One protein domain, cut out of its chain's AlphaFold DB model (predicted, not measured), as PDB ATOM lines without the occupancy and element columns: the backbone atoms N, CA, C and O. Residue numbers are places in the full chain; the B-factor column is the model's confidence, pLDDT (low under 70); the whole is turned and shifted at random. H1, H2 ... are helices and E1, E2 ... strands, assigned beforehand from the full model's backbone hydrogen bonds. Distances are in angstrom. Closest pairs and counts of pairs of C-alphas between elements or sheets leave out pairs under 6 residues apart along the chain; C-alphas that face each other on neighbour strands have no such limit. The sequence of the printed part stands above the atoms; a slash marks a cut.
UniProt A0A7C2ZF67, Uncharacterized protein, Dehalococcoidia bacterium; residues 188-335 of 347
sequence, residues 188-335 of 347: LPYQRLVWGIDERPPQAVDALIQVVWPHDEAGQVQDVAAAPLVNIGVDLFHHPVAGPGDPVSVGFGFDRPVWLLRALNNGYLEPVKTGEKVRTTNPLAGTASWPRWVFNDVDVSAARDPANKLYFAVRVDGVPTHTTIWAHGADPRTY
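What this domain is: This is residues 188 to 335 of the 347 residues of an uncharacterized protein of Dehalococcoidia bacterium (UniProt A0A7C2ZF67). The domain is a flattened barrel of strands: two strongly twisted sheets, E7 E8 E3 E2 E10 and E6 E5 E9 E11, face each other and are joined along both sides, where E6 runs on into E7 and E10 into E11. The small pair E1 and E4 covers one end, and the short helix H1 lies at the other. The printed part has 148 residues, with eleven named strands and one named helix in the order E1 to E8, H1, E9 to E11; the class is mostly strand, with 73 residues, under half, in named elements. The larger sheet is mixed, the second is all antiparallel, and E1 and E4 are parallel. The whole is compact, with a radius of gyration of the C-alphas of 15.5 A and spans of 44 by 31 by 25 A.

How they stand to each other: In the larger sheet E2, residues 205 to 215, and E3, residues 229 to 238, form a hairpin, with N 210 and O 233 2.8 A apart. E8, residues 289 to 299, is antiparallel to E3, with N 234 and O 293 at 2.8 A. E7, residues 276 to 281, forms a hairpin with E8, with N 278 and O 292 at 2.8 A. E10, residues 321 to 323, is parallel to E2, with N 322 and O 205 at 2.8 A. In the second sheet E5, residues 258 to 264, and E6, residues 270 to 274, form a hairpin, with N 262 and O 270 at 2.8 A. E9, residues 310 to 316, is antiparallel to E5, with N 261 and O 313 at 2.8 A, and to E11, residues 326 to 328, with N 312 and O 326 at 2.8 A. E6 runs on into E7 at 64 degrees, and E10 into E11 at 49 degrees. Between the sheets, the closest C-alphas of E2 and E9 are those of Ala 207 and Val 314, 6.2 A apart; E5 and E7 are apart. E4, residues 248 to 250, is parallel to E1, residues 196 to 198, with N 249 and O 196 at 2.9 A; the closest C-alphas of E3 and E4 are those of Phe 237 and Ser 249, 4.1 A apart. H1, residues 301 to 304, only grazes the second sheet; it is too short for an O i to N i+4 pair, and its one O i to N i+3 pair is within hydrogen-bond range.

Where its parts are: E3 is 29.7 A long, E2 28.9 A, E8 28.7 A, E5 20.0 A and E9 19.9 A. E1 begins at C-alpha 196 (-40.686, 44.626, -14.932), and E11 ends at C-alpha 328 (-47.295, 48.669, -44.259).

The domain as a whole: The C-alphas farthest apart, those of Thr 287 and Tyr 335, are separated by 45.2 A. The printed part has no cut. The link from E2 to E3 is long, with 13 residues. Mean pLDDT of the printed part is 88.7; residues 188 to 190, 242 to 246, 283 to 287 and 332 to 334 are under 70.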
ATOM      1  N   LEU A 188     -40.764  42.832 -39.449       66.56
ATOM      2  CA  LEU A 188     -41.248  42.481 -38.119       66.56
ATOM      3  C   LEU A 188     -40.403  43.253 -37.082       66.56
ATOM      4  O   LEU A 188     -39.169  43.212 -37.166       66.56
ATOM      5  N   PRO A 189     -41.020  43.973 -36.128       68.81
ATOM      6  CA  PRO A 189     -40.274  44.674 -35.092       68.81
ATOM      7  C   PRO A 189     -39.568  43.659 -34.187       68.81
ATOM      8  O   PRO A 189     -40.153  42.642 -33.802       68.81
ATOM      9  N   TYR A 190     -38.311  43.923 -33.826       69.56
ATOM     10  CA  TYR A 190     -37.644  43.113 -32.813       69.56
ATOM     11  C   TYR A 190     -38.274  43.407 -31.449       69.56
ATOM     12  O   TYR A 190     -38.214  44.540 -30.967       69.56
ATOM     13  N   GLN A 191     -38.870  42.390 -30.823       77.75
ATOM     14  CA  GLN A 191     -39.537  42.567 -29.534       77.75
ATOM     15  C   GLN A 191     -38.535  42.968 -28.448       77.75
ATOM     16  O   GLN A 191     -37.596  42.226 -28.146       77.75
ATOM     17  N   ARG A 192     -38.746  44.135 -27.827       77.88
ATOM     18  CA  ARG A 192     -37.990  44.518 -26.628       77.88
ATOM     19  C   ARG A 192     -38.434  43.625 -25.471       77.88
ATOM     20  O   ARG A 192     -39.626  43.469 -25.224       77.88
ATOM     21  N   LEU A 193     -37.471  43.054 -24.753       77.62
ATOM     22  CA  LEU A 193     -37.756  42.307 -23.531       77.62
ATOM     23  C   LEU A 193     -38.199  43.274 -22.433       77.62
ATOM     24  O   LEU A 193     -37.569  44.311 -22.237       77.62
ATOM     25  N   VAL A 194     -39.262  42.916 -21.718       82.06
ATOM     26  CA  VAL A 194     -39.780  43.682 -20.581       82.06
ATOM     27  C   VAL A 194     -39.129  43.176 -19.298       82.06
ATOM     28  O   VAL A 194     -39.159  41.974 -19.019       82.06
ATOM     29  N   TRP A 195     -38.539  44.091 -18.527       76.31
ATOM     30  CA  TRP A 195     -37.789  43.760 -17.307       76.31
ATOM     31  C   TRP A 195     -38.645  43.789 -16.037       76.31
ATOM     32  O   TRP A 195     -38.328  43.108 -15.064       76.31
ATOM     33  N   GLY A 196     -39.753  44.533 -16.051       86.19
ATOM     34  CA  GLY A 196     -40.686  44.626 -14.932       86.19
ATOM     35  C   GLY A 196     -41.962  45.385 -15.287       86.19
ATOM     36  O   GLY A 196     -42.107  45.900 -16.398       86.19
ATOM     37  N   ILE A 197     -42.875  45.451 -14.319       91.38
ATOM     38  CA  ILE A 197     -44.104  46.251 -14.361       91.38
ATOM     39  C   ILE A 197     -44.085  47.288 -13.237       91.38
ATOM     40  O   ILE A 197     -43.535  47.028 -12.166       91.38
ATOM     41  N   ASP A 198     -44.724  48.432 -13.461       92.31
ATOM     42  CA  ASP A 198     -44.951  49.453 -12.441       92.31
ATOM     43  C   ASP A 198     -46.414  49.926 -12.462       92.31
ATOM     44  O   ASP A 198     -46.873  50.565 -13.412       92.31
ATOM     45  N   GLU A 199     -47.137  49.584 -11.391       94.12
ATOM     46  CA  GLU A 199     -48.556  49.896 -11.157       94.12
ATOM     47  C   GLU A 199     -48.808  51.374 -10.787       94.12
ATOM     48  O   GLU A 199     -49.959  51.785 -10.629       94.12
ATOM     49  N   ARG A 200     -47.763  52.206 -10.644       94.69
ATOM     50  CA  ARG A 200     -47.937  53.658 -10.492       94.69
ATOM     51  C   ARG A 200     -48.519  54.256 -11.784       94.69
ATOM     52  O   ARG A 200     -48.085  53.876 -12.870       94.69
ATOM     53  N   PRO A 201     -49.453  55.227 -11.714       93.75
ATOM     54  CA  PRO A 201     -49.936  55.918 -12.907       93.75
ATOM     55  C   PRO A 201     -48.792  56.656 -13.638       93.75
ATOM     56  O   PRO A 201     -48.140  57.501 -13.018       93.75
ATOM     57  N   PRO A 202     -48.538  56.375 -14.930       94.94
ATOM     58  CA  PRO A 202     -47.516  57.072 -15.708       94.94
ATOM     59  C   PRO A 202     -47.920  58.529 -15.980       94.94
ATOM     60  O   PRO A 202     -49.085  58.817 -16.260       94.94
ATOM     61  N   GLN A 203     -46.949  59.446 -15.952       92.88
ATOM     62  CA  GLN A 203     -47.152  60.844 -16.375       92.88
ATOM     63  C   GLN A 203     -47.168  60.990 -17.903       92.88
ATOM     64  O   GLN A 203     -47.869  61.843 -18.437       92.88
ATOM     65  N   ALA A 204     -46.408  60.137 -18.589       92.88
ATOM     66  CA  ALA A 204     -46.380  59.949 -20.031       92.88
ATOM     67  C   ALA A 204     -46.011  58.482 -20.308       92.88
ATOM     68  O   ALA A 204     -45.361  57.841 -19.475       92.88
ATOM     69  N   VAL A 205     -46.406  57.953 -21.464       94.50
ATOM     70  CA  VAL A 205     -46.099  56.574 -21.874       94.50
ATOM     71  C   VAL A 205     -45.372  56.532 -23.204       94.50
ATOM     72  O   VAL A 205     -45.651  57.328 -24.098       94.50
ATOM     73  N   ASP A 206     -44.480  55.559 -23.346       92.56
ATOM     74  CA  ASP A 206     -43.960  55.149 -24.644       92.56
ATOM     75  C   ASP A 206     -44.793  53.987 -25.179       92.56
ATOM     76  O   ASP A 206     -44.905  52.944 -24.530       92.56
ATOM     77  N   ALA A 207     -45.371  54.164 -26.364       94.38
ATOM     78  CA  ALA A 207     -46.210  53.165 -27.014       94.38
ATOM     79  C   ALA A 207     -45.455  52.525 -28.182       94.38
ATOM     80  O   ALA A 207     -45.267  53.141 -29.236       94.38
ATOM     81  N   LEU A 208     -44.992  51.290 -27.980       91.31
ATOM     82  CA  LEU A 208     -44.177  50.564 -28.953       91.31
ATOM     83  C   LEU A 208     -45.021  49.492 -29.641       91.31
ATOM     84  O   LEU A 208     -45.589  48.621 -28.983       91.31
ATOM     85  N   ILE A 209     -45.032  49.513 -30.971       91.44
ATOM     86  CA  ILE A 209     -45.561  48.436 -31.811       91.44
ATOM     87  C   ILE A 209     -44.548  47.282 -31.774       91.44
ATOM     88  O   ILE A 209     -43.433  47.396 -32.274       91.44
ATOM     89  N   GLN A 210     -44.925  46.187 -31.119       86.50
ATOM     90  CA  GLN A 210     -44.041  45.076 -30.731       86.50
ATOM     91  C   GLN A 210     -44.373  43.780 -31.472       86.50
ATOM     92  O   GLN A 210     -43.521  42.913 -31.632       86.50
ATOM     93  N   VAL A 211     -45.606  43.639 -31.954       89.25
ATOM     94  CA  VAL A 211     -46.017  42.554 -32.846       89.25
ATOM     95  C   VAL A 211     -46.743  43.166 -34.025       89.25
ATOM     96  O   VAL A 211     -47.601  44.027 -33.848       89.25
ATOM     97  N   VAL A 212     -46.414  42.687 -35.217       90.06
ATOM     98  CA  VAL A 212     -47.205  42.870 -36.432       90.06
ATOM     99  C   VAL A 212     -47.228  41.518 -37.128       90.06
ATOM    100  O   VAL A 212     -46.200  40.843 -37.204       90.06
ATOM    101  N   TRP A 213     -48.394  41.080 -37.574       92.56
ATOM    102  CA  TRP A 213     -48.576  39.747 -38.139       92.56
ATOM    103  C   TRP A 213     -49.614  39.847 -39.255       92.56
ATOM    104  O   TRP A 213     -50.804  39.854 -38.950       92.56
ATOM    105  N   PRO A 214     -49.195  40.054 -40.519       93.06
ATOM    106  CA  PRO A 214     -50.111  40.139 -41.653       93.06
ATOM    107  C   PRO A 214     -50.638  38.748 -42.024       93.06
ATOM    108  O   PRO A 214     -49.870  37.786 -42.081       93.06
ATOM    109  N   HIS A 215     -51.943  38.637 -42.261       95.25
ATOM    110  CA  HIS A 215     -52.626  37.358 -42.450       95.25
ATOM    111  C   HIS A 215     -53.878  37.470 -43.322       95.25
ATOM    112  O   HIS A 215     -54.393  38.563 -43.560       95.25
ATOM    113  N   ASP A 216     -54.375  36.321 -43.778       97.25
ATOM    114  CA  ASP A 216     -55.696  36.179 -44.395       97.25
ATOM    115  C   ASP A 216     -56.819  35.872 -43.385       97.25
ATOM    116  O   ASP A 216     -56.598  35.697 -42.186       97.25
ATOM    117  N   GLU A 217     -58.052  35.798 -43.889       96.81
ATOM    118  CA  GLU A 217     -59.270  35.488 -43.124       96.81
ATOM    119  C   GLU A 217     -59.253  34.086 -42.473       96.81
ATOM    120  O   GLU A 217     -60.043  33.822 -41.569       96.81
ATOM    121  N   ALA A 218     -58.345  33.192 -42.889       97.25
ATOM    122  CA  ALA A 218     -58.123  31.877 -42.285       97.25
ATOM    123  C   ALA A 218     -56.942  31.870 -41.288       97.25
ATOM    124  O   ALA A 218     -56.503  30.804 -40.840       97.25
ATOM    125  N   GLY A 219     -56.402  33.047 -40.951       95.62
ATOM    126  CA  GLY A 219     -55.286  33.203 -40.022       95.62
ATOM    127  C   GLY A 219     -53.969  32.606 -40.527       95.62
ATOM    128  O   GLY A 219     -53.115  32.258 -39.711       95.62
ATOM    129  N   GLN A 220     -53.791  32.443 -41.842       95.81
ATOM    130  CA  GLN A 220     -52.492  32.066 -42.402       95.81
ATOM    131  C   GLN A 220     -51.662  33.321 -42.660       95.81
ATOM    132  O   GLN A 220     -52.190  34.340 -43.102       95.81
ATOM    133  N   VAL A 221     -50.356  33.250 -42.381       92.38
ATOM    134  CA  VAL A 221     -49.421  34.360 -42.624       92.38
ATOM    135  C   VAL A 221     -49.393  34.695 -44.110       92.38
ATOM    136  O   VAL A 221     -49.254  33.804 -44.945       92.38
ATOM    137  N   GLN A 222     -49.480  35.985 -44.424       91.94
ATOM    138  CA  GLN A 222     -49.436  36.505 -45.787       91.94
ATOM    139  C   GLN A 222     -48.325  37.544 -45.943       91.94
ATOM    140  O   GLN A 222     -47.969  38.247 -44.995       91.94
ATOM    141  N   ASP A 223     -47.804  37.678 -47.161       87.81
ATOM    142  CA  ASP A 223     -46.908  38.782 -47.502       87.81
ATOM    143  C   ASP A 223     -47.626  40.134 -47.375       87.81
ATOM    144  O   ASP A 223     -48.834  40.257 -47.590       87.81
ATOM    145  N   VAL A 224     -46.855  41.185 -47.096       82.44
ATOM    146  CA  VAL A 224     -47.336  42.568 -46.897       82.44
ATOM    147  C   VAL A 224     -48.120  43.122 -48.099       82.44
ATOM    148  O   VAL A 224     -48.971  43.983 -47.925       82.44
ATOM    149  N   ALA A 225     -47.875  42.619 -49.311       84.56
ATOM    150  CA  ALA A 225     -48.623  42.998 -50.514       84.56
ATOM    151  C   ALA A 225     -49.904  42.161 -50.751       84.56
ATOM    152  O   ALA A 225     -50.692  42.485 -51.636       84.56
ATOM    153  N   ALA A 226     -50.109  41.075 -49.998       90.69
ATOM    154  CA  ALA A 226     -51.205  40.118 -50.179       90.69
ATOM    155  C   ALA A 226     -52.215  40.122 -49.017       90.69
ATOM    156  O   ALA A 226     -53.409  39.882 -49.236       90.69
ATOM    157  N   ALA A 227     -51.758  40.416 -47.799       93.44
ATOM    158  CA  ALA A 227     -52.565  40.409 -46.584       93.44
ATOM    159  C   ALA A 227     -53.804  41.332 -46.688       93.44
ATOM    160  O   ALA A 227     -53.668  42.512 -47.016       93.44
ATOM    161  N   PRO A 228     -55.028  40.833 -46.425       96.56
ATOM    162  CA  PRO A 228     -56.183  41.687 -46.145       96.56
ATOM    163  C   PRO A 228     -56.166  42.247 -44.715       96.56
ATOM    164  O   PRO A 228     -56.700  43.333 -44.489       96.56
ATOM    165  N   LEU A 229     -55.575  41.516 -43.761       97.31
ATOM    166  CA  LEU A 229     -55.661  41.772 -42.325       97.31
ATOM    167  C   LEU A 229     -54.275  41.779 -41.664       97.31
ATOM    168  O   LEU A 229     -53.323  41.167 -42.156       97.31
ATOM    169  N   VAL A 230     -54.158  42.457 -40.524       95.38
ATOM    170  CA  VAL A 230     -52.986  42.392 -39.645       95.38
ATOM    171  C   VAL A 230     -53.411  42.323 -38.177       95.38
ATOM    172  O   VAL A 230     -54.245  43.110 -37.728       95.38
ATOM    173  N   ASN A 231     -52.776  41.438 -37.408       96.06
ATOM    174  CA  ASN A 231     -52.809  41.496 -35.947       96.06
ATOM    175  C   ASN A 231     -51.639  42.360 -35.463       96.06
ATOM    176  O   ASN A 231     -50.477  42.077 -35.776       96.06
ATOM    177  N   ILE A 232     -51.933  43.412 -34.697       95.81
ATOM    178  CA  ILE A 232     -50.938  44.328 -34.123       95.81
ATOM    179  C   ILE A 232     -50.935  44.181 -32.599       95.81
ATOM    180  O   ILE A 232     -51.987  44.174 -31.968       95.81
ATOM    181  N   GLY A 233     -49.751  44.078 -31.995       95.88
ATOM    182  CA  GLY A 233     -49.557  44.040 -30.546       95.88
ATOM    183  C   GLY A 233     -48.673  45.193 -30.080       95.88
ATOM    184  O   GLY A 233     -47.587  45.399 -30.622       95.88
ATOM    185  N   VAL A 234     -49.134  45.926 -29.071       95.94
ATOM    186  CA  VAL A 234     -48.498  47.131 -28.527       95.94
ATOM    187  C   VAL A 234     -48.202  46.941 -27.046       95.94
ATOM    188  O   VAL A 234     -49.106  46.623 -26.274       95.94
ATOM    189  N   ASP A 235     -46.962  47.198 -26.641       94.88
ATOM    190  CA  ASP A 235     -46.612  47.325 -25.224       94.88
ATOM    191  C   ASP A 235     -46.516  48.808 -24.849       94.88
ATOM    192  O   ASP A 235     -45.982  49.620 -25.614       94.88
ATOM    193  N   LEU A 236     -47.027  49.149 -23.663       95.62
ATOM    194  CA  LEU A 236     -46.925  50.485 -23.080       95.62
ATOM    195  C   LEU A 236     -45.906  50.491 -21.945       95.62
ATOM    196  O   LEU A 236     -46.006  49.708 -20.998       95.62
ATOM    197  N   PHE A 237     -44.969  51.429 -22.004       93.31
ATOM    198  CA  PHE A 237     -43.916  51.601 -21.006       93.31
ATOM    199  C   PHE A 237     -44.008  52.965 -20.335       93.31
ATOM    200  O   PHE A 237     -44.521  53.921 -20.918       93.31
ATOM    201  N   HIS A 238     -43.480  53.065 -19.115       92.00
ATOM    202  CA  HIS A 238     -43.242  54.361 -18.481       92.00
ATOM    203  C   HIS A 238     -42.202  55.145 -19.283       92.00
ATOM    204  O   HIS A 238     -41.140  54.617 -19.611       92.00
ATOM    205  N   HIS A 239     -42.511  56.402 -19.599       89.00
ATOM    206  CA  HIS A 239     -41.610  57.259 -20.362       89.00
ATOM    207  C   HIS A 239     -40.557  57.938 -19.463       89.00
ATOM    208  O   HIS A 239     -40.924  58.430 -18.391       89.00
ATOM    209  N   PRO A 240     -39.282  58.059 -19.895       84.38
ATOM    210  CA  PRO A 240     -38.720  57.599 -21.170       84.38
ATOM    211  C   PRO A 240     -38.046  56.216 -21.088       84.38
ATOM    212  O   PRO A 240     -37.165  55.987 -20.260       84.38
ATOM    213  N   VAL A 241     -38.338  55.325 -22.042       77.69
ATOM    214  CA  VAL A 241     -37.553  54.101 -22.300       77.69
ATOM    215  C   VAL A 241     -36.194  54.468 -22.913       77.69
ATOM    216  O   VAL A 241     -35.994  54.384 -24.126       77.69
ATOM    217  N   ALA A 242     -35.249  54.852 -22.057       62.22
ATOM    218  CA  ALA A 242     -33.945  55.406 -22.425       62.22
ATOM    219  C   ALA A 242     -32.967  54.417 -23.101       62.22
ATOM    220  O   ALA A 242     -31.910  54.830 -23.578       62.22
ATOM    221  N   GLY A 243     -33.277  53.117 -23.165       61.12
ATOM    222  CA  GLY A 243     -32.408  52.143 -23.831       61.12
ATOM    223  C   GLY A 243     -32.902  50.690 -23.809       61.12
ATOM    224  O   GLY A 243     -34.031  50.419 -23.398       61.12
ATOM    225  N   PRO A 244     -32.067  49.730 -24.259       54.38
ATOM    226  CA  PRO A 244     -32.426  48.305 -24.317       54.38
ATOM    227  C   PRO A 244     -32.584  47.616 -22.950       54.38
ATOM    228  O   PRO A 244     -33.231  46.575 -22.863       54.38
ATOM    229  N   GLY A 245     -31.978  48.168 -21.893       56.66
ATOM    230  CA  GLY A 245     -31.962  47.577 -20.548       56.66
ATOM    231  C   GLY A 245     -33.055  48.068 -19.594       56.66
ATOM    232  O   GLY A 245     -33.118  47.564 -18.482       56.66
ATOM    233  N   ASP A 246     -33.884  49.032 -20.011       68.75
ATOM    234  CA  ASP A 246     -34.741  49.826 -19.111       68.75
ATOM    235  C   ASP A 246     -36.272  49.883 -19.399       68.75
ATOM    236  O   ASP A 246     -36.959  50.638 -18.713       68.75
ATOM    237  N   PRO A 247     -36.889  49.159 -20.369       80.44
ATOM    238  CA  PRO A 247     -38.349  49.212 -20.540       80.44
ATOM    239  C   PRO A 247     -39.114  48.570 -19.363       80.44
ATOM    240  O   PRO A 247     -39.313  47.351 -19.307       80.44
ATOM    241  N   VAL A 248     -39.592  49.419 -18.450       88.75
ATOM    242  CA  VAL A 248     -40.567  49.084 -17.399       88.75
ATOM    243  C   VAL A 248     -41.977  49.299 -17.944       88.75
ATOM    244  O   VAL A 248     -42.356  50.419 -18.295       88.75
ATOM    245  N   SER A 249     -42.754  48.221 -18.053       93.56
ATOM    246  CA  SER A 249     -44.131  48.290 -18.551       93.56
ATOM    247  C   SER A 249     -45.037  48.986 -17.539       93.56
ATOM    248  O   SER A 249     -44.824  48.895 -16.328       93.56
ATOM    249  N   VAL A 250     -46.101  49.625 -18.022       95.69
ATOM    250  CA  VAL A 250     -47.213  50.017 -17.145       95.69
ATOM    251  C   VAL A 250     -47.829  48.772 -16.491       95.69
ATOM    252  O   VAL A 250     -47.800  47.678 -17.064       95.69
ATOM    253  N   GLY A 251     -48.356  48.931 -15.280       94.94
ATOM    254  CA  GLY A 251     -48.988  47.854 -14.523       94.94
ATOM    255  C   GLY A 251     -50.347  47.398 -15.060       94.94
ATOM    256  O   GLY A 251     -50.972  48.049 -15.901       94.94
ATOM    257  N   PHE A 252     -50.836  46.263 -14.556       95.62
ATOM    258  CA  PHE A 252     -52.119  45.689 -14.966       95.62
ATOM    259  C   PHE A 252     -53.322  46.563 -14.587       95.62
ATOM    260  O   PHE A 252     -54.335  46.490 -15.284       95.62
ATOM    261  N   GLY A 253     -53.209  47.418 -13.562       95.50
ATOM    262  CA  GLY A 253     -54.214  48.428 -13.202       95.50
ATOM    263  C   GLY A 253     -54.294  49.631 -14.154       95.50
ATOM    264  O   GLY A 253     -55.062  50.561 -13.913       95.50
ATOM    265  N   PHE A 254     -53.511  49.657 -15.237       96.25
ATOM    266  CA  PHE A 254     -53.608  50.705 -16.251       96.25
ATOM    267  C   PHE A 254     -54.792  50.441 -17.201       96.25
ATOM    268  O   PHE A 254     -54.710  49.616 -18.115       96.25
ATOM    269  N   ASP A 255     -55.911  51.130 -16.963       94.69
ATOM    270  CA  ASP A 255     -57.198  50.961 -17.670       94.69
ATOM    271  C   ASP A 255     -57.555  52.131 -18.614       94.69
ATOM    272  O   ASP A 255     -58.725  52.390 -18.899       94.69
ATOM    273  N   ARG A 256     -56.560  52.875 -19.119       96.56
ATOM    274  CA  ARG A 256     -56.807  53.903 -20.147       96.56
ATOM    275  C   ARG A 256     -57.113  53.254 -21.506       96.56
ATOM    276  O   ARG A 256     -56.428  52.296 -21.868       96.56
ATOM    277  N   PRO A 257     -58.077  53.777 -22.290       97.38
ATOM    278  CA  PRO A 257     -58.254  53.379 -23.682       97.38
ATOM    279  C   PRO A 257     -56.971  53.586 -24.490       97.38
ATOM    280  O   PRO A 257     -56.341  54.644 -24.417       97.38
ATOM    281  N   VAL A 258     -56.607  52.575 -25.276       98.31
ATOM    282  CA  VAL A 258     -55.456  52.599 -26.185       98.31
ATOM    283  C   VAL A 258     -55.986  52.454 -27.601       98.31
ATOM    284  O   VAL A 258     -56.591  51.435 -27.938       98.31
ATOM    285  N   TRP A 259     -55.778  53.482 -28.415       98.31
ATOM    286  CA  TRP A 259     -56.222  53.555 -29.799       98.31
ATOM    287  C   TRP A 259     -55.071  53.253 -30.744       98.31
ATOM    288  O   TRP A 259     -54.026  53.902 -30.686       98.31
ATOM    289  N   LEU A 260     -55.305  52.325 -31.667       98.44
ATOM    290  CA  LEU A 260     -54.533  52.235 -32.894       98.44
ATOM    291  C   LEU A 260     -55.017  53.340 -33.835       98.44
ATOM    292  O   LEU A 260     -56.213  53.436 -34.131       98.44
ATOM    293  N   LEU A 261     -54.078  54.153 -34.303       98.25
ATOM    294  CA  LEU A 261     -54.284  55.134 -35.358       98.25
ATOM    295  C   LEU A 261     -53.768  54.569 -36.687       98.25
ATOM    296  O   LEU A 261     -52.740  53.889 -36.704       98.25
ATOM    297  N   ARG A 262     -54.444  54.884 -37.794       97.19
ATOM    298  CA  ARG A 262     -54.056  54.507 -39.162       97.19
ATOM    299  C   ARG A 262     -54.125  55.728 -40.076       97.19
ATOM    300  O   ARG A 262     -55.136  56.419 -40.078       97.19
ATOM    301  N   ALA A 263     -53.088  55.950 -40.875       94.88
ATOM    302  CA  ALA A 263     -53.081  56.886 -41.997       94.88
ATOM    303  C   ALA A 263     -52.918  56.122 -43.313       94.88
ATOM    304  O   ALA A 263     -52.206  55.120 -43.345       94.88
ATOM    305  N   LEU A 264     -53.535  56.609 -44.392       92.81
ATOM    306  CA  LEU A 264     -53.335  56.121 -45.759       92.81
ATOM    307  C   LEU A 264     -52.580  57.182 -46.566       92.81
ATOM    308  O   LEU A 264     -53.062  58.304 -46.709       92.81
ATOM    309  N   ASN A 265     -51.417  56.829 -47.116       89.75
ATOM    310  CA  ASN A 265     -50.529  57.731 -47.862       89.75
ATOM    311  C   ASN A 265     -50.198  58.998 -47.036       89.75
ATOM    312  O   ASN A 265     -49.828  58.862 -45.874       89.75
ATOM    313  N   ASN A 266     -50.334  60.213 -47.591       87.31
ATOM    314  CA  ASN A 266     -50.201  61.476 -46.834       87.31
ATOM    315  C   ASN A 266     -51.512  61.903 -46.125       87.31
ATOM    316  O   ASN A 266     -51.688  63.070 -45.781       87.31
ATOM    317  N   GLY A 267     -52.459  60.982 -45.942       92.69
ATOM    318  CA  GLY A 267     -53.649  61.201 -45.126       92.69
ATOM    319  C   GLY A 267     -53.325  61.308 -43.634       92.69
ATOM    320  O   GLY A 267     -52.193  61.103 -43.196       92.69
ATOM    321  N   TYR A 268     -54.342  61.626 -42.841       95.69
ATOM    322  CA  TYR A 268     -54.208  61.796 -41.397       95.69
ATOM    323  C   TYR A 268     -54.176  60.460 -40.643       95.69
ATOM    324  O   TYR A 268     -54.811  59.496 -41.057       95.69
ATOM    325  N   LEU A 269     -53.480  60.418 -39.505       96.62
ATOM    326  CA  LEU A 269     -53.586  59.355 -38.506       96.62
ATOM    327  C   LEU A 269     -54.956  59.436 -37.819       96.62
ATOM    328  O   LEU A 269     -55.187  60.296 -36.966       96.62
ATOM    329  N   GLU A 270     -55.862  58.533 -38.188       95.81
ATOM    330  CA  GLU A 270     -57.227  58.460 -37.660       95.81
ATOM    331  C   GLU A 270     -57.408  57.247 -36.732       95.81
ATOM    332  O   GLU A 270     -56.859  56.182 -37.024       95.81
ATOM    333  N   PRO A 271     -58.178  57.349 -35.629       96.19
ATOM    334  CA  PRO A 271     -58.471  56.200 -34.775       96.19
ATOM    335  C   PRO A 271     -59.258  55.123 -35.531       96.19
ATOM    336  O   PRO A 271     -60.341  55.396 -36.044       96.19
ATOM    337  N   VAL A 272     -58.741  53.889 -35.565       96.75
ATOM    338  CA  VAL A 272     -59.397  52.755 -36.250       96.75
ATOM    339  C   VAL A 272     -59.911  51.669 -35.313       96.75
ATOM    340  O   VAL A 272     -60.918  51.035 -35.619       96.75
ATOM    341  N   LYS A 273     -59.237  51.418 -34.183       97.19
ATOM    342  CA  LYS A 273     -59.608  50.341 -33.250       97.19
ATOM    343  C   LYS A 273     -59.061  50.612 -31.847       97.19
ATOM    344  O   LYS A 273     -57.970  51.162 -31.710       97.19
ATOM    345  N   THR A 274     -59.797  50.205 -30.816       97.94
ATOM    346  CA  THR A 274     -59.308  50.127 -29.430       97.94
ATOM    347  C   THR A 274     -58.654  48.771 -29.164       97.94
ATOM    348  O   THR A 274     -59.065  47.756 -29.725       97.94
ATOM    349  N   GLY A 275     -57.611  48.753 -28.334       97.56
ATOM    350  CA  GLY A 275     -56.817  47.551 -28.073       97.56
ATOM    351  C   GLY A 275     -57.382  46.694 -26.944       97.56
ATOM    352  O   GLY A 275     -57.701  47.206 -25.870       97.56
ATOM    353  N   GLU A 276     -57.444  45.382 -27.156       97.94
ATOM    354  CA  GLU A 276     -57.753  44.404 -26.113       97.94
ATOM    355  C   GLU A 276     -56.538  44.225 -25.190       97.94
ATOM    356  O   GLU A 276     -55.454  43.867 -25.653       97.94
ATOM    357  N   LYS A 277     -56.693  44.477 -23.883       97.69
ATOM    358  CA  LYS A 277     -55.609  44.311 -22.903       97.69
ATOM    359  C   LYS A 277     -55.465  42.841 -22.495       97.69
ATOM    360  O   LYS A 277     -56.254  42.337 -21.698       97.69
ATOM    361  N   VAL A 278     -54.414  42.184 -22.977       96.56
ATOM    362  CA  VAL A 278     -54.071  40.784 -22.670       96.56
ATOM    363  C   VAL A 278     -52.839  40.687 -21.766       96.56
ATOM    364  O   VAL A 278     -52.000  41.588 -21.725       96.56
ATOM    365  N   ARG A 279     -52.679  39.564 -21.053       94.56
ATOM    366  CA  ARG A 279     -51.435  39.241 -20.332       94.56
ATOM    367  C   ARG A 279     -50.424  38.618 -21.294       94.56
ATOM    368  O   ARG A 279     -50.677  37.539 -21.820       94.56
ATOM    369  N   THR A 280     -49.264  39.249 -21.449       90.56
ATOM    370  CA  THR A 280     -48.093  38.670 -22.130       90.56
ATOM    371  C   THR A 280     -47.050  38.243 -21.098       90.56
ATOM    372  O   THR A 280     -46.948  38.860 -20.042       90.56
ATOM    373  N   THR A 281     -46.280  37.191 -21.388       85.31
ATOM    374  CA  THR A 281     -45.217  36.649 -20.518       85.31
ATOM    375  C   THR A 281     -43.906  36.566 -21.298       85.31
ATOM    376  O   THR A 281     -43.922  36.270 -22.491       85.31
ATOM    377  N   ASN A 282     -42.765  36.804 -20.643       72.88
ATOM    378  CA  ASN A 282     -41.452  36.791 -21.292       72.88
ATOM    379  C   ASN A 282     -41.091  35.357 -21.746       72.88
ATOM    380  O   ASN A 282     -40.865  34.508 -20.879       72.88
ATOM    381  N   PRO A 283     -40.969  35.069 -23.058       65.75
ATOM    382  CA  PRO A 283     -40.719  33.711 -23.549       65.75
ATOM    383  C   PRO A 283     -39.314  33.186 -23.218       65.75
ATOM    384  O   PRO A 283     -39.081  31.986 -23.312       65.75
ATOM    385  N   LEU A 284     -38.384  34.063 -22.822       64.19
ATOM    386  CA  LEU A 284     -37.009  33.710 -22.455       64.19
ATOM    387  C   LEU A 284     -36.772  33.651 -20.935       64.19
ATOM    388  O   LEU A 284     -35.754  33.112 -20.510       64.19
ATOM    389  N   ALA A 285     -37.682  34.200 -20.120       59.41
ATOM    390  CA  ALA A 285     -37.526  34.284 -18.659       59.41
ATOM    391  C   ALA A 285     -38.673  33.642 -17.852       59.41
ATOM    392  O   ALA A 285     -38.513  33.407 -16.658       59.41
ATOM    393  N   GLY A 286     -39.829  33.356 -18.467       58.44
ATOM    394  CA  GLY A 286     -40.937  32.565 -17.904       58.44
ATOM    395  C   GLY A 286     -41.731  33.177 -16.737       58.44
ATOM    396  O   GLY A 286     -42.867  32.774 -16.511       58.44
ATOM    397  N   THR A 287     -41.167  34.141 -16.005       67.19
ATOM    398  CA  THR A 287     -41.719  34.668 -14.741       67.19
ATOM    399  C   THR A 287     -42.245  36.102 -14.839       67.19
ATOM    400  O   THR A 287     -43.229  36.439 -14.181       67.19
ATOM    401  N   ALA A 288     -41.635  36.948 -15.674       77.44
ATOM    402  CA  ALA A 288     -42.107  38.309 -15.922       77.44
ATOM    403  C   ALA A 288     -43.324  38.299 -16.862       77.44
ATOM    404  O   ALA A 288     -43.252  37.741 -17.960       77.44
ATOM    405  N   SER A 289     -44.422  38.944 -16.454       89.56
ATOM    406  CA  SER A 289     -45.616  39.145 -17.285       89.56
ATOM    407  C   SER A 289     -46.160  40.567 -17.150       89.56
ATOM    408  O   SER A 289     -46.088  41.149 -16.068       89.56
ATOM    409  N   TRP A 290     -46.688  41.115 -18.243       93.50
ATOM    410  CA  TRP A 290     -47.108  42.514 -18.380       93.50
ATOM    411  C   TRP A 290     -48.369  42.640 -19.260       93.50
ATOM    412  O   TRP A 290     -48.716  41.683 -19.968       93.50
ATOM    413  N   PRO A 291     -49.092  43.774 -19.215       96.38
ATOM    414  CA  PRO A 291     -50.196  44.039 -20.131       96.38
ATOM    415  C   PRO A 291     -49.696  44.412 -21.535       96.38
ATOM    416  O   PRO A 291     -48.866  45.304 -21.696       96.38
ATOM    417  N   ARG A 292     -50.257  43.763 -22.557       96.19
ATOM    418  CA  ARG A 292     -50.100  44.110 -23.978       96.19
ATOM    419  C   ARG A 292     -51.469  44.458 -24.549       96.19
ATOM    420  O   ARG A 292     -52.448  43.800 -24.213       96.19
ATOM    421  N   TRP A 293     -51.539  45.451 -25.425       98.25
ATOM    422  CA  TRP A 293     -52.760  45.827 -26.133       98.25
ATOM    423  C   TRP A 293     -52.736  45.238 -27.536       98.25
ATOM    424  O   TRP A 293     -51.809  45.492 -28.306       98.25
ATOM    425  N   VAL A 294     -53.732  44.417 -27.852       98.06
ATOM    426  CA  VAL A 294     -53.819  43.675 -29.110       98.06
ATOM    427  C   VAL A 294     -54.967  44.208 -29.958       98.06
ATOM    428  O   VAL A 294     -56.080  44.425 -29.483       98.06
ATOM    429  N   PHE A 295     -54.678  44.408 -31.236       98.38
ATOM    430  CA  PHE A 295     -55.603  44.850 -32.263       98.38
ATOM    431  C   PHE A 295     -55.635  43.744 -33.315       98.38
ATOM    432  O   PHE A 295     -54.814  43.731 -34.230       98.38
ATOM    433  N   ASN A 296     -56.531  42.774 -33.132       97.75
ATOM    434  CA  ASN A 296     -56.707  41.693 -34.104       97.75
ATOM    435  C   ASN A 296     -57.428  42.197 -35.364       97.75
ATOM    436  O   ASN A 296     -58.163  43.186 -35.282       97.75
ATOM    437  N   ASP A 297     -57.268  41.509 -36.491       97.62
ATOM    438  CA  ASP A 297     -58.067  41.658 -37.714       97.62
ATOM    439  C   ASP A 297     -58.187  43.117 -38.195       97.62
ATOM    440  O   ASP A 297     -59.271  43.607 -38.526       97.62
ATOM    441  N   VAL A 298     -57.080  43.866 -38.163       97.88
ATOM    442  CA  VAL A 298     -57.055  45.252 -38.642       97.88
ATOM    443  C   VAL A 298     -56.961  45.242 -40.162       97.88
ATOM    444  O   VAL A 298     -55.999  44.719 -40.719       97.88
ATOM    445  N   ASP A 299     -57.940  45.848 -40.831       97.25
ATOM    446  CA  ASP A 299     -57.942  46.004 -42.287       97.25
ATOM    447  C   ASP A 299     -56.671  46.721 -42.780       97.25
ATOM    448  O   ASP A 299     -56.373  47.863 -42.406       97.25
ATOM    449  N   VAL A 300     -55.954  46.035 -43.667       95.50
ATOM    450  CA  VAL A 300     -54.818  46.549 -44.441       95.50
ATOM    451  C   VAL A 300     -55.011  46.374 -45.947       95.50
ATOM    452  O   VAL A 300     -54.107  46.679 -46.722       95.50
ATOM    453  N   SER A 301     -56.199  45.948 -46.390       95.62
ATOM    454  CA  SER A 301     -56.476  45.571 -47.782       95.62
ATOM    455  C   SER A 301     -56.166  46.675 -48.804       95.62
ATOM    456  O   SER A 301     -55.780  46.369 -49.932       95.62
ATOM    457  N   ALA A 302     -56.237  47.948 -48.402       93.62
ATOM    458  CA  ALA A 302     -55.829  49.095 -49.215       93.62
ATOM    459  C   ALA A 302     -54.357  49.037 -49.679       93.62
ATOM    460  O   ALA A 302     -54.056  49.505 -50.775       93.62
ATOM    461  N   ALA A 303     -53.452  48.446 -48.888       90.81
ATOM    462  CA  ALA A 303     -52.014  48.343 -49.169       90.81
ATOM    463  C   ALA A 303     -51.638  47.222 -50.165       90.81
ATOM    464  O   ALA A 303     -50.465  47.081 -50.521       90.81
ATOM    465  N   ARG A 304     -52.632  46.450 -50.636       90.62
ATOM    466  CA  ARG A 304     -52.504  45.524 -51.778       90.62
ATOM    467  C   ARG A 304     -52.301  46.262 -53.103       90.62
ATOM    468  O   ARG A 304     -51.716  45.712 -54.031       90.62
ATOM    469  N   ASP A 305     -52.771  47.506 -53.192       90.25
ATOM    470  CA  ASP A 305     -52.358  48.424 -54.250       90.25
ATOM    471  C   ASP A 305     -50.904  48.861 -53.976       90.25
ATOM    472  O   ASP A 305     -50.638  49.458 -52.926       90.25
ATOM    473  N   PRO A 306     -49.945  48.601 -54.886       86.00
ATOM    474  CA  PRO A 306     -48.547  48.955 -54.672       86.00
ATOM    475  C   PRO A 306     -48.300  50.466 -54.554       86.00
ATOM    476  O   PRO A 306     -47.259  50.844 -54.011       86.00
ATOM    477  N   ALA A 307     -49.231  51.335 -54.969       86.12
ATOM    478  CA  ALA A 307     -49.169  52.769 -54.687       86.12
ATOM    479  C   ALA A 307     -49.446  53.079 -53.202       86.12
ATOM    480  O   ALA A 307     -48.741  53.885 -52.593       86.12
ATOM    481  N   ASN A 308     -50.375  52.363 -52.564       88.94
ATOM    482  CA  ASN A 308     -50.876  52.679 -51.222       88.94
ATOM    483  C   ASN A 308     -49.971  52.214 -50.074       88.94
ATOM    484  O   ASN A 308     -49.419  51.111 -50.099       88.94
ATOM    485  N   LYS A 309     -49.832  53.054 -49.046       87.19
ATOM    486  CA  LYS A 309     -49.119  52.772 -47.791       87.19
ATOM    487  C   LYS A 309     -50.006  53.085 -46.605       87.19
ATOM    488  O   LYS A 309     -50.655  54.127 -46.580       87.19
ATOM    489  N   LEU A 310     -49.980  52.213 -45.608       91.94
ATOM    490  CA  LEU A 310     -50.625  52.444 -44.327       91.94
ATOM    491  C   LEU A 310     -49.562  52.727 -43.267       91.94
ATOM    492  O   LEU A 310     -48.639  51.933 -43.096       91.94
ATOM    493  N   TYR A 311     -49.695  53.843 -42.554       92.50
ATOM    494  CA  TYR A 311     -48.879  54.151 -41.380       92.50
ATOM    495  C   TYR A 311     -49.710  53.942 -40.122       92.50
ATOM    496  O   TYR A 311     -50.831  54.438 -40.028       92.50
ATOM    497  N   PHE A 312     -49.146  53.230 -39.156       94.75
ATOM    498  CA  PHE A 312     -49.780  52.909 -37.889       94.75
ATOM    499  C   PHE A 312     -49.032  53.557 -36.729       94.75
ATOM    500  O   PHE A 312     -47.802  53.516 -36.672       94.75
ATOM    501  N   ALA A 313     -49.795  54.131 -35.806       95.69
ATOM    502  CA  ALA A 313     -49.321  54.787 -34.591       95.69
ATOM    503  C   ALA A 313     -50.289  54.494 -33.431       95.69
ATOM    504  O   ALA A 313     -51.354  53.914 -33.642       95.69
ATOM    505  N   VAL A 314     -49.945  54.897 -32.209       97.12
ATOM    506  CA  VAL A 314     -50.751  54.632 -31.010       97.12
ATOM    507  C   VAL A 314     -51.016  55.922 -30.240       97.12
ATOM    508  O   VAL A 314     -50.119  56.745 -30.073       97.12
ATOM    509  N   ARG A 315     -52.239  56.068 -29.715       96.19
ATOM    510  CA  ARG A 315     -52.619  57.106 -28.744       96.19
ATOM    511  C   ARG A 315     -53.226  56.463 -27.500       96.19
ATOM    512  O   ARG A 315     -54.053  55.563 -27.620       96.19
ATOM    513  N   VAL A 316     -52.865  56.950 -26.318       97.19
ATOM    514  CA  VAL A 316     -53.477  56.554 -25.043       97.19
ATOM    515  C   VAL A 316     -54.302  57.717 -24.499       97.19
ATOM    516  O   VAL A 316     -53.804  58.833 -24.351       97.19
ATOM    517  N   ASP A 317     -55.582  57.483 -24.222       94.75
ATOM    518  CA  ASP A 317     -56.492  58.576 -23.879       94.75
ATOM    519  C   ASP A 317     -56.184  59.164 -22.491       94.75
ATOM    520  O   ASP A 317     -56.165  58.471 -21.468       94.75
ATOM    521  N   GLY A 318     -55.969  60.481 -22.458       91.88
ATOM    522  CA  GLY A 318     -55.648  61.231 -21.243       91.88
ATOM    523  C   GLY A 318     -54.211  61.069 -20.736       91.88
ATOM    524  O   GLY A 318     -53.951  61.459 -19.598       91.88
ATOM    525  N   VAL A 319     -53.292  60.506 -21.533       93.69
ATOM    526  CA  VAL A 319     -51.862  60.380 -21.189       93.69
ATOM    527  C   VAL A 319     -50.990  60.761 -22.400       93.69
ATOM    528  O   VAL A 319     -51.171  60.183 -23.473       93.69
ATOM    529  N   PRO A 320     -50.026  61.697 -22.266       92.00
ATOM    530  CA  PRO A 320     -49.052  61.999 -23.317       92.00
ATOM    531  C   PRO A 320     -48.383  60.721 -23.841       92.00
ATOM    532  O   PRO A 320     -47.827  59.941 -23.065       92.00
ATOM    533  N   THR A 321     -48.495  60.485 -25.151       93.06
ATOM    534  CA  THR A 321     -48.128  59.214 -25.786       93.06
ATOM    535  C   THR A 321     -47.002  59.414 -26.794       93.06
ATOM    536  O   THR A 321     -47.195  59.999 -27.858       93.06
ATOM    537  N   HIS A 322     -45.835  58.869 -26.477       91.44
ATOM    538  CA  HIS A 322     -44.645  58.874 -27.317       91.44
ATOM    539  C   HIS A 322     -44.620  57.583 -28.148       91.44
ATOM    540  O   HIS A 322     -44.231  56.512 -27.681       91.44
ATOM    541  N   THR A 323     -45.135  57.651 -29.375       91.75
ATOM    542  CA  THR A 323     -45.399  56.458 -30.199       91.75
ATOM    543  C   THR A 323     -44.223  56.072 -31.099       91.75
ATOM    544  O   THR A 323     -43.473  56.921 -31.586       91.75
ATOM    545  N   THR A 324     -44.095  54.776 -31.381       89.62
ATOM    546  CA  THR A 324     -43.424  54.278 -32.593       89.62
ATOM    547  C   THR A 324     -44.376  54.332 -33.783       89.62
ATOM    548  O   THR A 324     -45.566  54.071 -33.599       89.62
ATOM    549  N   ILE A 325     -43.860  54.567 -34.989       89.69
ATOM    550  CA  ILE A 325     -44.613  54.384 -36.236       89.69
ATOM    551  C   ILE A 325     -44.176  53.087 -36.920       89.69
ATOM    552  O   ILE A 325     -42.986  52.766 -36.974       89.69
ATOM    553  N   TRP A 326     -45.147  52.356 -37.466       88.44
ATOM    554  CA  TRP A 326     -44.931  51.205 -38.342       88.44
ATOM    555  C   TRP A 326     -45.605  51.441 -39.697       88.44
ATOM    556  O   TRP A 326     -46.742  51.905 -39.744       88.44
ATOM    557  N   ALA A 327     -44.911  51.134 -40.792       87.75
ATOM    558  CA  ALA A 327     -45.421  51.285 -42.153       87.75
ATOM    559  C   ALA A 327     -45.736  49.924 -42.787       87.75
ATOM    560  O   ALA A 327     -45.002  48.955 -42.587       87.75
ATOM    561  N   HIS A 328     -46.797  49.870 -43.594       87.31
ATOM    562  CA  HIS A 328     -47.295  48.669 -44.259       87.31
ATOM    563  C   HIS A 328     -47.642  48.943 -45.733       87.31
ATOM    564  O   HIS A 328     -48.462  49.812 -46.033       87.31
ATOM    565  N   GLY A 329     -47.020  48.201 -46.653       84.06
ATOM    566  CA  GLY A 329     -47.333  48.197 -48.088       84.06
ATOM    567  C   GLY A 329     -46.136  47.821 -48.971       84.06
ATOM    568  O   GLY A 329     -45.003  47.749 -48.499       84.06
ATOM    569  N   ALA A 330     -46.391  47.560 -50.257       73.94
ATOM    570  CA  ALA A 330     -45.437  46.868 -51.135       73.94
ATOM    571  C   ALA A 330     -44.155  47.657 -51.501       73.94
ATOM    572  O   ALA A 330     -43.066  47.091 -51.490       73.94
ATOM    573  N   ASP A 331     -44.274  48.946 -51.843       70.38
ATOM    574  CA  ASP A 331     -43.148  49.806 -52.256       70.38
ATOM    575  C   ASP A 331     -42.842  50.887 -51.204       70.38
ATOM    576  O   ASP A 331     -43.422  51.966 -51.250       70.38
ATOM    577  N   PRO A 332     -41.945  50.658 -50.242       55.91
ATOM    578  CA  PRO A 332     -41.831  51.491 -49.043       55.91
ATOM    579  C   PRO A 332     -41.288  52.914 -49.263       55.91
ATOM    580  O   PRO A 332     -41.101  53.646 -48.292       55.91
ATOM    581  N   ARG A 333     -40.957  53.306 -50.494       64.62
ATOM    582  CA  ARG A 333     -40.383  54.623 -50.781       64.62
ATOM    583  C   ARG A 333     -41.394  55.720 -50.464       64.62
ATOM    584  O   ARG A 333     -42.533  55.687 -50.926       64.62
ATOM    585  N   THR A 334     -40.961  56.724 -49.712       64.50
ATOM    586  CA  THR A 334     -41.804  57.881 -49.424       64.50
ATOM    587  C   THR A 334     -41.870  58.795 -50.632       64.50
ATOM    588  O   THR A 334     -40.871  59.384 -51.048       64.50
ATOM    589  N   TYR A 335     -43.069  58.953 -51.168       70.00
ATOM    590  CA  TYR A 335     -43.357  59.989 -52.146       70.00
ATOM    591  C   TYR A 335     -43.306  61.371 -51.472       70.00
ATOM    592  O   TYR A 335     -43.467  61.501 -50.252       70.00
TER     593      TYR A 335